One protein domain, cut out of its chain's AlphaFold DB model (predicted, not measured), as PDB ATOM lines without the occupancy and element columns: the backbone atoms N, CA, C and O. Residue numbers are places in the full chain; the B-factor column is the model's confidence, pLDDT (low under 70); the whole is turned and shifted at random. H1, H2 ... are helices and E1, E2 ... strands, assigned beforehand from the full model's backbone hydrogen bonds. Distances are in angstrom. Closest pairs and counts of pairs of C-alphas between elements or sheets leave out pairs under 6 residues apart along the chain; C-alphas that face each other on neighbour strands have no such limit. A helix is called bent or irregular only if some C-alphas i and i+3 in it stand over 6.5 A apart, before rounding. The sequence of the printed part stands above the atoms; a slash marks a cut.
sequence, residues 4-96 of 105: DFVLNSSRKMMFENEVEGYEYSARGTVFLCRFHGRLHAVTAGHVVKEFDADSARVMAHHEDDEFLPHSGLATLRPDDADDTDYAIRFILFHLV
ATOM      1  N   ASP A   4      51.660  48.222 294.915       55.62
ATOM      2  CA  ASP A   4      52.559  48.487 296.035       55.62
ATOM      3  C   ASP A   4      52.319  49.872 296.642       55.62
ATOM      4  O   ASP A   4      52.398  50.041 297.856       55.62
ATOM      5  N   PHE A   5      51.921  50.861 295.833       57.00
ATOM      6  CA  PHE A   5      51.521  52.175 296.340       57.00
ATOM      7  C   PHE A   5      50.243  52.090 297.183       57.00
ATOM      8  O   PHE A   5      50.147  52.744 298.216       57.00
ATOM      9  N   VAL A   6      49.265  51.275 296.770       51.84
ATOM     10  CA  VAL A   6      48.017  51.076 297.527       51.84
ATOM     11  C   VAL A   6      48.290  50.303 298.817       51.84
ATOM     12  O   VAL A   6      47.827  50.718 299.881       51.84
ATOM     13  N   LEU A   7      49.086  49.234 298.748       57.69
ATOM     14  CA  LEU A   7      49.456  48.413 299.902       57.69
ATOM     15  C   LEU A   7      50.309  49.188 300.919       57.69
ATOM     16  O   LEU A   7      50.122  49.010 302.118       57.69
ATOM     17  N   ASN A   8      51.142  50.125 300.458       68.81
ATOM     18  CA  ASN A   8      51.933  51.019 301.306       68.81
ATOM     19  C   ASN A   8      51.262  52.376 301.566       68.81
ATOM     20  O   ASN A   8      51.939  53.302 302.015       68.81
ATOM     21  N   SER A   9      49.958  52.534 301.315       77.94
ATOM     22  CA  SER A   9      49.232  53.788 301.599       77.94
ATOM     23  C   SER A   9      48.418  53.752 302.889       77.94
ATOM     24  O   SER A   9      48.082  54.812 303.418       77.94
ATOM     25  N   SER A  10      48.099  52.569 303.418       86.38
ATOM     26  CA  SER A  10      47.371  52.446 304.679       86.38
ATOM     27  C   SER A  10      48.300  52.717 305.864       86.38
ATOM     28  O   SER A  10      49.452  52.292 305.889       86.38
ATOM     29  N   ARG A  11      47.816  53.462 306.857       85.50
ATOM     30  CA  ARG A  11      48.518  53.718 308.121       85.50
ATOM     31  C   ARG A  11      47.591  53.469 309.295       85.50
ATOM     32  O   ARG A  11      46.375  53.643 309.195       85.50
ATOM     33  N   LYS A  12      48.175  53.077 310.428       87.06
ATOM     34  CA  LYS A  12      47.448  53.034 311.696       87.06
ATOM     35  C   LYS A  12      47.186  54.460 312.156       87.06
ATOM     36  O   LYS A  12      48.061  55.324 312.076       87.06
ATOM     37  N   MET A  13      45.970  54.670 312.635       87.25
ATOM     38  CA  MET A  13      45.578  55.904 313.286       87.25
ATOM     39  C   MET A  13      45.603  55.693 314.794       87.25
ATOM     40  O   MET A  13      45.007  54.740 315.307       87.25
ATOM     41  N   MET A  14      46.318  56.577 315.474       89.69
ATOM     42  CA  MET A  14      46.483  56.578 316.918       89.69
ATOM     43  C   MET A  14      45.805  57.819 317.494       89.69
ATOM     44  O   MET A  14      45.710  58.849 316.826       89.69
ATOM     45  N   PHE A  15      45.335  57.717 318.728       88.88
ATOM     46  CA  PHE A  15      44.702  58.808 319.454       88.88
ATOM     47  C   PHE A  15      45.400  58.980 320.788       88.88
ATOM     48  O   PHE A  15      45.470  58.023 321.567       88.88
ATOM     49  N   GLU A  16      45.923  60.181 321.007       87.94
ATOM     50  CA  GLU A  16      46.552  60.572 322.260       87.94
ATOM     51  C   GLU A  16      45.511  60.616 323.383       87.94
ATOM     52  O   GLU A  16      44.364  61.030 323.178       87.94
ATOM     53  N   ASN A  17      45.903  60.146 324.559       86.56
ATOM     54  CA  ASN A  17      45.088  60.132 325.757       86.56
ATOM     55  C   ASN A  17      45.904  60.571 326.979       86.56
ATOM     56  O   ASN A  17      47.123  60.695 326.932       86.56
ATOM     57  N   GLU A  18      45.203  60.804 328.083       86.00
ATOM     58  CA  GLU A  18      45.777  61.364 329.310       86.00
ATOM     59  C   GLU A  18      46.252  60.286 330.308       86.00
ATOM     60  O   GLU A  18      46.553  60.598 331.461       86.00
ATOM     61  N   VAL A  19      46.279  59.007 329.913       87.06
ATOM     62  CA  VAL A  19      46.598  57.892 330.815       87.06
ATOM     63  C   VAL A  19      48.094  57.589 330.764       87.06
ATOM     64  O   VAL A  19      48.599  57.062 329.776       87.06
ATOM     65  N   GLU A  20      48.797  57.877 331.861       88.12
ATOM     66  CA  GLU A  20      50.230  57.590 332.009       88.12
ATOM     67  C   GLU A  20      50.533  56.095 331.791       88.12
ATOM     68  O   GLU A  20      49.885  55.215 332.370       88.12
ATOM     69  N   GLY A  21      51.517  55.805 330.937       88.38
ATOM     70  CA  GLY A  21      51.903  54.456 330.519       88.38
ATOM     71  C   GLY A  21      51.019  53.840 329.429       88.38
ATOM     72  O   GLY A  21      51.276  52.706 329.017       88.38
ATOM     73  N   TYR A  22      49.984  54.551 328.975       86.56
ATOM     74  CA  TYR A  22      49.068  54.132 327.914       86.56
ATOM     75  C   TYR A  22      48.685  55.295 327.001       86.56
ATOM     76  O   TYR A  22      47.562  55.319 326.517       86.56
ATOM     77  N   GLU A  23      49.601  56.217 326.717       89.62
ATOM     78  CA  GLU A  23      49.350  57.541 326.126       89.62
ATOM     79  C   GLU A  23      48.674  57.500 324.746       89.62
ATOM     80  O   GLU A  23      48.153  58.509 324.279       89.62
ATOM     81  N   TYR A  24      48.645  56.339 324.082       88.56
ATOM     82  CA  TYR A  24      48.034  56.174 322.769       88.56
ATOM     83  C   TYR A  24      47.092  54.975 322.689       88.56
ATOM     84  O   TYR A  24      47.389  53.875 323.152       88.56
ATOM     85  N   SER A  25      45.972  55.169 321.992       88.00
ATOM     86  CA  SER A  25      45.055  54.095 321.606       88.00
ATOM     87  C   SER A  25      44.936  54.001 320.084       88.00
ATOM     88  O   SER A  25      44.832  55.013 319.394       88.00
ATOM     89  N   ALA A  26      44.975  52.784 319.537       85.31
ATOM     90  CA  ALA A  26      44.810  52.563 318.103       85.31
ATOM     91  C   ALA A  26      43.322  52.453 317.755       85.31
ATOM     92  O   ALA A  26      42.618  51.600 318.302       85.31
ATOM     93  N   ARG A  27      42.842  53.254 316.798       79.88
ATOM     94  CA  ARG A  27      41.465  53.144 316.304       79.88
ATOM     95  C   ARG A  27      41.437  53.327 314.795       79.88
ATOM     96  O   ARG A  27      41.563  54.425 314.275       79.88
ATOM     97  N   GLY A  28      41.232  52.220 314.091       83.81
ATOM     98  CA  GLY A  28      41.012  52.217 312.650       83.81
ATOM     99  C   GLY A  28      42.273  52.398 311.806       83.81
ATOM    100  O   GLY A  28      43.405  52.155 312.223       83.81
ATOM    101  N   THR A  29      42.041  52.748 310.547       87.06
ATOM    102  CA  THR A  29      43.061  52.893 309.508       87.06
ATOM    103  C   THR A  29      42.822  54.209 308.786       87.06
ATOM    104  O   THR A  29      41.674  54.627 308.596       87.06
ATOM    105  N   VAL A  30      43.901  54.861 308.380       89.31
ATOM    106  CA  VAL A  30      43.857  55.976 307.436       89.31
ATOM    107  C   VAL A  30      44.536  55.561 306.141       89.31
ATOM    108  O   VAL A  30      45.415  54.702 306.144       89.31
ATOM    109  N   PHE A  31      44.159  56.189 305.038       88.69
ATOM    110  CA  PHE A  31      44.822  56.023 303.751       88.69
ATOM    111  C   PHE A  31      45.478  57.330 303.342       88.69
ATOM    112  O   PHE A  31      44.841  58.384 303.353       88.69
ATOM    113  N   LEU A  32      46.750  57.262 302.974       86.56
ATOM    114  CA  LEU A  32      47.483  58.390 302.428       86.56
ATOM    115  C   LEU A  32      47.099  58.583 300.960       86.56
ATOM    116  O   LEU A  32      47.218  57.667 300.147       86.56
ATOM    117  N   CYS A  33      46.661  59.783 300.595       82.94
ATOM    118  CA  CYS A  33      46.336  60.129 299.218       82.94
ATOM    119  C   CYS A  33      46.926  61.487 298.834       82.94
ATOM    120  O   CYS A  33      47.097  62.378 299.666       82.94
ATOM    121  N   ARG A  34      47.255  61.655 297.549       82.06
ATOM    122  CA  ARG A  34      47.631  62.965 297.005       82.06
ATOM    123  C   ARG A  34      46.426  63.604 296.329       82.06
ATOM    124  O   ARG A  34      45.835  63.000 295.440       82.06
ATOM    125  N   PHE A  35      46.116  64.845 296.692       78.31
ATOM    126  CA  PHE A  35      45.053  65.641 296.080       78.31
ATOM    127  C   PHE A  35      45.557  67.069 295.844       78.31
ATOM    128  O   PHE A  35      46.157  67.675 296.727       78.31
ATOM    129  N   HIS A  36      45.417  67.578 294.614       82.31
ATOM    130  CA  HIS A  36      45.986  68.870 294.179       82.31
ATOM    131  C   HIS A  36      47.454  69.105 294.602       82.31
ATOM    132  O   HIS A  36      47.840  70.198 295.013       82.31
ATOM    133  N   GLY A  37      48.293  68.066 294.512       79.06
ATOM    134  CA  GLY A  37      49.720  68.156 294.843       79.06
ATOM    135  C   GLY A  37      50.039  68.218 296.342       79.06
ATOM    136  O   GLY A  37      51.191  68.464 296.693       79.06
ATOM    137  N   ARG A  38      49.053  67.985 297.214       79.25
ATOM    138  CA  ARG A  38      49.214  67.896 298.672       79.25
ATOM    139  C   ARG A  38      48.948  66.475 299.150       79.25
ATOM    140  O   ARG A  38      48.158  65.764 298.533       79.25
ATOM    141  N   LEU A  39      49.624  66.066 300.220       82.44
ATOM    142  CA  LEU A  39      49.391  64.781 300.871       82.44
ATOM    143  C   LEU A  39      48.307  64.937 301.942       82.44
ATOM    144  O   LEU A  39      48.338  65.872 302.744       82.44
ATOM    145  N   HIS A  40      47.358  64.013 301.943       86.06
ATOM    146  CA  HIS A  40      46.277  63.943 302.913       86.06
ATOM    147  C   HIS A  40      46.216  62.542 303.506       86.06
ATOM    148  O   HIS A  40      46.487  61.568 302.804       86.06
ATOM    149  N   ALA A  41      45.814  62.434 304.769       88.19
ATOM    150  CA  ALA A  41      45.363  61.166 305.332       88.19
ATOM    151  C   ALA A  41      43.835  61.163 305.389       88.19
ATOM    152  O   ALA A  41      43.236  62.115 305.887       88.19
ATOM    153  N   VAL A  42      43.211  60.111 304.867       88.75
ATOM    154  CA  VAL A  42      41.755  59.971 304.791       88.75
ATOM    155  C   VAL A  42      41.302  58.833 305.686       88.75
ATOM    156  O   VAL A  42      41.824  57.724 305.589       88.75
ATOM    157  N   THR A  43      40.299  59.079 306.520       88.81
ATOM    158  CA  THR A  43      39.637  58.030 307.302       88.81
ATOM    159  C   THR A  43      38.122  58.202 307.317       88.81
ATOM    160  O   THR A  43      37.589  59.211 306.847       88.81
ATOM    161  N   ALA A  44      37.421  57.205 307.847       85.25
ATOM    162  CA  ALA A  44      35.984  57.262 308.050       85.25
ATOM    163  C   ALA A  44      35.641  58.117 309.279       85.25
ATOM    164  O   ALA A  44      36.300  58.055 310.312       85.25
ATOM    165  N   GLY A  45      34.552  58.875 309.213       81.38
ATOM    166  CA  GLY A  45      34.162  59.823 310.257       81.38
ATOM    167  C   GLY A  45      33.850  59.168 311.601       81.38
ATOM    168  O   GLY A  45      34.061  59.783 312.640       81.38
ATOM    169  N   HIS A  46      33.410  57.906 311.607       82.94
ATOM    170  CA  HIS A  46      33.188  57.171 312.856       82.94
ATOM    171  C   HIS A  46      34.492  56.877 313.615       82.94
ATOM    172  O   HIS A  46      34.445  56.673 314.823       82.94
ATOM    173  N   VAL A  47      35.644  56.868 312.933       84.56
ATOM    174  CA  VAL A  47      36.957  56.634 313.550       84.56
ATOM    175  C   VAL A  47      37.337  57.794 314.473       84.56
ATOM    176  O   VAL A  47      37.918  57.566 315.527       84.56
ATOM    177  N   VAL A  48      36.938  59.021 314.126       80.88
ATOM    178  CA  VAL A  48      37.269  60.238 314.890       80.88
ATOM    179  C   VAL A  48      36.109  60.777 315.728       80.88
ATOM    180  O   VAL A  48      36.261  61.785 316.395       80.88
ATOM    181  N   LYS A  49      34.929  60.144 315.698       79.75
ATOM    182  CA  LYS A  49      33.685  60.715 316.255       79.75
ATOM    183  C   LYS A  49      33.766  61.086 317.745       79.75
ATOM    184  O   LYS A  49      33.042  61.973 318.181       79.75
ATOM    185  N   GLU A  50      34.593  60.386 318.513       80.19
ATOM    186  CA  GLU A  50      34.711  60.542 319.972       80.19
ATOM    187  C   GLU A  50      36.019  61.219 320.394       80.19
ATOM    188  O   GLU A  50      36.299  61.312 321.584       80.19
ATOM    189  N   PHE A  51      36.826  61.668 319.433       76.56
ATOM    190  CA  PHE A  51      38.135  62.245 319.687       76.56
ATOM    191  C   PHE A  51      38.239  63.627 319.058       76.56
ATOM    192  O   PHE A  51      37.643  63.897 318.013       76.56
ATOM    193  N   ASP A  52      39.012  64.496 319.700       78.38
ATOM    194  CA  ASP A  52      39.369  65.768 319.094       78.38
ATOM    195  C   ASP A  52      40.277  65.532 317.875       78.38
ATOM    196  O   ASP A  52      41.093  64.608 317.842       78.38
ATOM    197  N   ALA A  53      40.152  66.391 316.867       73.06
ATOM    198  CA  ALA A  53      41.057  66.423 315.727       73.06
ATOM    199  C   ALA A  53      42.521  66.542 316.182       73.06
ATOM    200  O   ALA A  53      43.412  65.939 315.581       73.06
ATOM    201  N   ASP A  54      42.747  67.279 317.269       81.06
ATOM    202  CA  ASP A  54      44.071  67.559 317.813       81.06
ATOM    203  C   ASP A  54      44.682  66.374 318.570       81.06
ATOM    204  O   ASP A  54      45.904  66.330 318.728       81.06
ATOM    205  N   SER A  55      43.893  65.371 318.974       87.19
ATOM    206  CA  SER A  55      44.421  64.136 319.575       87.19
ATOM    207  C   SER A  55      44.750  63.061 318.538       87.19
ATOM    208  O   SER A  55      45.429  62.081 318.849       87.19
ATOM    209  N   ALA A  56      44.322  63.240 317.287       88.12
ATOM    210  CA  ALA A  56      44.605  62.306 316.210       88.12
ATOM    211  C   ALA A  56      46.080  62.344 315.781       88.12
ATOM    212  O   ALA A  56      46.673  63.402 315.544       88.12
ATOM    213  N   ARG A  57      46.665  61.160 315.617       88.31
ATOM    214  CA  ARG A  57      48.031  60.934 315.145       88.31
ATOM    215  C   ARG A  57      48.011  59.889 314.031       88.31
ATOM    216  O   ARG A  57      47.300  58.886 314.107       88.31
ATOM    217  N   VAL A  58      48.799  60.112 312.984       87.69
ATOM    218  CA  VAL A  58      48.963  59.157 311.878       87.69
ATOM    219  C   VAL A  58      50.386  58.642 311.917       87.69
ATOM    220  O   VAL A  58      51.309  59.437 311.795       87.69
ATOM    221  N   MET A  59      50.575  57.334 312.077       84.69
ATOM    222  CA  MET A  59      51.923  56.758 312.072       84.69
ATOM    223  C   MET A  59      52.570  56.902 310.687       84.69
ATOM    224  O   MET A  59      51.901  56.677 309.674       84.69
ATOM    225  N   ALA A  60      53.856  57.255 310.635       77.56
ATOM    226  CA  ALA A  60      54.621  57.325 309.387       77.56
ATOM    227  C   ALA A  60      54.882  55.928 308.801       77.56
ATOM    228  O   ALA A  60      54.696  55.715 307.597       77.56
ATOM    229  N   HIS A  61      55.200  54.966 309.667       77.75
ATOM    230  CA  HIS A  61      55.326  53.542 309.377       77.75
ATOM    231  C   HIS A  61      54.782  52.727 310.560       77.75
ATOM    232  O   HIS A  61      54.642  53.248 311.660       77.75
ATOM    233  N   HIS A  62      54.441  51.454 310.361       69.38
ATOM    234  CA  HIS A  62      53.885  50.622 311.441       69.38
ATOM    235  C   HIS A  62      54.903  50.215 312.512       69.38
ATOM    236  O   HIS A  62      54.494  49.727 313.565       69.38
ATOM    237  N   GLU A  63      56.189  50.382 312.218       73.06
ATOM    238  CA  GLU A  63      57.316  49.982 313.067       73.06
ATOM    239  C   GLU A  63      58.040  51.185 313.686       73.06
ATOM    240  O   GLU A  63      58.919  50.990 314.520       73.06
ATOM    241  N   ASP A  64      57.648  52.407 313.310       71.56
ATOM    242  CA  ASP A  64      58.279  53.641 313.772       71.56
ATOM    243  C   ASP A  64      57.428  54.312 314.858       71.56
ATOM    244  O   ASP A  64      56.196  54.319 314.782       71.56
ATOM    245  N   ASP A  65      58.093  54.973 315.807       73.06
ATOM    246  CA  ASP A  65      57.461  55.810 316.842       73.06
ATOM    247  C   ASP A  65      57.188  57.249 316.349       73.06
ATOM    248  O   ASP A  65      56.933  58.165 317.135       73.06
ATOM    249  N   GLU A  66      57.252  57.473 315.033       81.62
ATOM    250  CA  GLU A  66      57.074  58.785 314.414       81.62
ATOM    251  C   GLU A  66      55.655  58.990 313.871       81.62
ATOM    252  O   GLU A  66      55.087  58.164 313.142       81.62
ATOM    253  N   PHE A  67      55.097  60.163 314.172       86.44
ATOM    254  CA  PHE A  67      53.805  60.599 313.655       86.44
ATOM    255  C   PHE A  67      53.969  61.639 312.551       86.44
ATOM    256  O   PHE A  67      54.773  62.566 312.649       86.44
ATOM    257  N   LEU A  68      53.146  61.525 311.511       85.56
ATOM    258  CA  LEU A  68      53.075  62.516 310.448       85.56
ATOM    259  C   LEU A  68      52.471  63.818 310.999       85.56
ATOM    260  O   LEU A  68      51.372  63.788 311.566       85.56
ATOM    261  N   PRO A  69      53.137  64.970 310.806       84.06
ATOM    262  CA  PRO A  69      52.598  66.248 311.239       84.06
ATOM    263  C   PRO A  69      51.378  66.614 310.391       84.06
ATOM    264  O   PRO A  69      51.361  66.399 309.175       84.06
ATOM    265  N   HIS A  70      50.367  67.221 311.010       81.81
ATOM    266  CA  HIS A  70      49.180  67.711 310.316       81.81
ATOM    267  C   HIS A  70      48.856  69.156 310.708       81.81
ATOM    268  O   HIS A  70      49.190  69.605 311.797       81.81
ATOM    269  N   SER A  71      48.280  69.915 309.775       79.81
ATOM    270  CA  SER A  71      47.942  71.337 309.937       79.81
ATOM    271  C   SER A  71      46.449  71.582 310.118       79.81
ATOM    272  O   SER A  71      46.013  72.732 310.079       79.81
ATOM    273  N   GLY A  72      45.646  70.524 310.197       76.06
ATOM    274  CA  GLY A  72      44.211  70.647 310.378       76.06
ATOM    275  C   GLY A  72      43.407  69.534 309.731       76.06
ATOM    276  O   GLY A  72      43.920  68.677 309.004       76.06
ATOM    277  N   LEU A  73      42.106  69.610 309.993       80.31
ATOM    278  CA  LEU A  73      41.121  68.604 309.648       80.31
ATOM    279  C   LEU A  73      40.017  69.207 308.776       80.31
ATOM    280  O   LEU A  73      39.473  70.269 309.075       80.31
ATOM    281  N   ALA A  74      39.658  68.500 307.710       78.88
ATOM    282  CA  ALA A  74      38.511  68.811 306.872       78.88
ATOM    283  C   ALA A  74      37.538  67.629 306.856       78.88
ATOM    284  O   ALA A  74      37.945  66.469 306.821       78.88
ATOM    285  N   THR A  75      36.237  67.916 306.868       77.31
ATOM    286  CA  THR A  75      35.196  66.898 306.684       77.31
ATOM    287  C   THR A  75      34.635  67.013 305.277       77.31
ATOM    288  O   THR A  75      34.068  68.048 304.930       77.31
ATOM    289  N   LEU A  76      34.739  65.945 304.489       71.25
ATOM    290  CA  LEU A  76      33.986  65.832 303.247       71.25
ATOM    291  C   LEU A  76      32.585  65.324 303.582       71.25
ATOM    292  O   LEU A  76      32.416  64.227 304.126       71.25
ATOM    293  N   ARG A  77      31.585  66.149 303.276       66.62
ATOM    294  CA  ARG A  77      30.172  65.780 303.339       66.62
ATOM    295  C   ARG A  77      29.693  65.561 301.902       66.62
ATOM    296  O   ARG A  77      29.916  66.458 301.095       66.62
ATOM    297  N   PRO A  78      29.107  64.404 301.563       61.94
ATOM    298  CA  PRO A  78      28.447  64.254 300.273       61.94
ATOM    299  C   PRO A  78      27.246  65.209 300.191       61.94
ATOM    300  O   PRO A  78      26.574  65.430 301.199       61.94
ATOM    301  N   ASP A  79      27.014  65.772 299.002       58.25
ATOM    302  CA  ASP A  79      25.985  66.794 298.759       58.25
ATOM    303  C   ASP A  79      24.546  66.260 298.932       58.25
ATOM    304  O   ASP A  79      23.667  67.023 299.315       58.25
ATOM    305  N   ASP A  80      24.327  64.948 298.764       55.47
ATOM    306  CA  ASP A  80      23.039  64.256 298.964       55.47
ATOM    307  C   ASP A  80      23.121  63.255 300.130       55.47
ATOM    308  O   ASP A  80      23.127  62.036 299.954       55.47
ATOM    309  N   ALA A  81      23.226  63.760 301.359       54.44
ATOM    310  CA  ALA A  81      23.230  62.933 302.572       54.44
ATOM    311  C   ALA A  81      21.814  62.634 303.109       54.44
ATOM    312  O   ALA A  81      21.654  62.467 304.318       54.44
ATOM    313  N   ASP A  82      20.803  62.603 302.236       51.66
ATOM    314  CA  ASP A  82      19.395  62.484 302.638       51.66
ATOM    315  C   ASP A  82      18.891  61.044 302.770       51.66
ATOM    316  O   ASP A  82      17.732  60.827 303.101       51.66
ATOM    317  N   ASP A  83      19.747  60.039 302.590       48.88
ATOM    318  CA  ASP A  83      19.350  58.683 302.933       48.88
ATOM    319  C   ASP A  83      20.530  57.824 303.374       48.88
ATOM    320  O   ASP A  83      21.599  57.810 302.761       48.88
ATOM    321  N   THR A  84      20.270  57.044 304.419       43.69
ATOM    322  CA  THR A  84      21.115  56.048 305.086       43.69
ATOM    323  C   THR A  84      22.033  56.529 306.219       43.69
ATOM    324  O   THR A  84      22.939  57.350 306.060       43.69
ATOM    325  N   ASP A  85      21.897  55.839 307.358       48.00
ATOM    326  CA  ASP A  85      22.830  55.747 308.498       48.00
ATOM    327  C   ASP A  85      24.286  55.377 308.112       48.00
ATOM    328  O   ASP A  85      25.161  55.238 308.969       48.00
ATOM    329  N   TYR A  86      24.562  55.230 306.814       46.59
ATOM    330  CA  TYR A  86      25.831  54.857 306.210       46.59
ATOM    331  C   TYR A  86      26.481  55.983 305.408       46.59
ATOM    332  O   TYR A  86      27.458  55.703 304.719       46.59
ATOM    333  N   ALA A  87      25.996  57.231 305.480       51.16
ATOM    334  CA  ALA A  87      26.669  58.365 304.849       51.16
ATOM    335  C   ALA A  87      28.138  58.411 305.308       51.16
ATOM    336  O   ALA A  87      28.454  58.849 306.422       51.16
ATOM    337  N   ILE A  88      29.040  57.898 304.463       55.97
ATOM    338  CA  ILE A  88      30.459  57.775 304.774       55.97
ATOM    339  C   ILE A  88      31.017  59.192 304.780       55.97
ATOM    340  O   ILE A  88      31.392  59.751 303.753       55.97
ATOM    341  N   ARG A  89      31.027  59.807 305.961       65.81
ATOM    342  CA  ARG A  89      31.742  61.057 306.190       65.81
ATOM    343  C   ARG A  89      33.216  60.721 306.120       65.81
ATOM    344  O   ARG A  89      33.669  59.860 306.869       65.81
ATOM    345  N   PHE A  90      33.950  61.376 305.236       75.81
ATOM    346  CA  PHE A  90      35.398  61.234 305.198       75.81
ATOM    347  C   PHE A  90      36.042  62.398 305.923       75.81
ATOM    348  O   PHE A  90      35.593  63.543 305.836       75.81
ATOM    349  N   ILE A  91      37.106  62.080 306.641       78.06
ATOM    350  CA  ILE A  91      37.895  63.036 307.397       78.06
ATOM    351  C   ILE A  91      39.270  63.085 306.771       78.06
ATOM    352  O   ILE A  91      39.903  62.045 306.587       78.06
ATOM    353  N   LEU A  92      39.690  64.290 306.409       77.56
ATOM    354  CA  LEU A  92      40.954  64.576 305.758       77.56
ATOM    355  C   LEU A  92      41.857  65.299 306.745       77.56
ATOM    356  O   LEU A  92      41.533  66.405 307.172       77.56
ATOM    357  N   PHE A  93      43.010  64.713 307.034       77.75
ATOM    358  CA  PHE A  93      44.107  65.386 307.718       77.75
ATOM    359  C   PHE A  93      45.027  66.006 306.676       77.75
ATOM    360  O   PHE A  93      45.530  65.312 305.788       77.75
ATOM    361  N   HIS A  94      45.234  67.315 306.764       80.06
ATOM    362  CA  HIS A  94      46.200  68.021 305.932       80.06
ATOM    363  C   HIS A  94      47.599  67.782 306.485       80.06
ATOM    364  O   HIS A  94      47.913  68.302 307.546       80.06
ATOM    365  N   LEU A  95      48.439  67.007 305.798       80.31
ATOM    366  CA  LEU A  95      49.777  66.700 306.302       80.31
ATOM    367  C   LEU A  95      50.774  67.824 305.974       80.31
ATOM    368  O   LEU A  95      50.777  68.369 304.865       80.31
ATOM    369  N   VAL A  96      51.629  68.170 306.940       74.12
ATOM    370  CA  VAL A  96      52.671  69.201 306.803       74.12
ATOM    371  C   VAL A  96      53.929  68.554 306.236       74.12
ATOM    372  O   VAL A  96      54.830  68.151 306.957       74.12
TER     373      VAL A  96
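This is residues 4 to 96 of the 105 residues of an uncharacterized protein of Gammaproteobacteria bacterium (UniProt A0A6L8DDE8). One antiparallel sheet of six strands curls into an open barrel, bent back on itself at the long strand E2, with E4 and E1 facing E3, E6 and E5. The tiny helix H2 packs on it, H1 only grazes it, and the long loop 77 to 89 reaches far from the body. The printed part has 93 residues, with two named helices and six named strands along the chain H1 E1 E2 E3 H2 E4 E5 E6; the class is mostly strand, strands holding 43 of the 51 residues in named elements, and the sheet's order is E4 E1 E2 E3 E6 E5. It is compact, radius of gyration of the C-alphas 13.8 A, spanning 43 by 31 by 23 A.

Find E2, residues 24 to 35, from C-alpha 24 at (48.034, 56.174, 322.769), running 28.5 A and bending by 75 degrees at residue 27. E1 is 10 to 16 and E3 38 to 44, each 19.4 A; E4 is 56 to 59, E5 70 to 76, and E6 90 to 95, ending at (49.777, 66.700, 306.302). H1 is 4 to 7, H2 45 to 48.

E1, E2 and E3 form a meander, each strand the antiparallel neighbour of the one before: look for N 11 and O 30 at 2.8 A, then N 33 and O 40 at 2.8 A. E3 neighbours E6 through N 93 and O 41, 2.8 A; the hairpin E5 and E6 has N 92 and O 74, 2.8 A; E4 and E1 have N 57 and O 14, 2.8 A. In this folded sheet, two leaves of one sheet facing each other, edge strands E4 and E5 are only just apart, closest C-alphas 8.4 A. H2 is on the sheet, height 5.8 A. Both helices are too short for any O i to N i+4 pair; their single O i to N i+3 pair is within hydrogen-bond range in H2, not in H1.

The C-alphas of Gly 21 and Asp 80 are farthest apart, 43.9 A. The printed part has no cut; E5 to E6 is the long link. Mean pLDDT of the printed part is 77.3, under 70 at residues 4 to 8, 62 and 77 to 89.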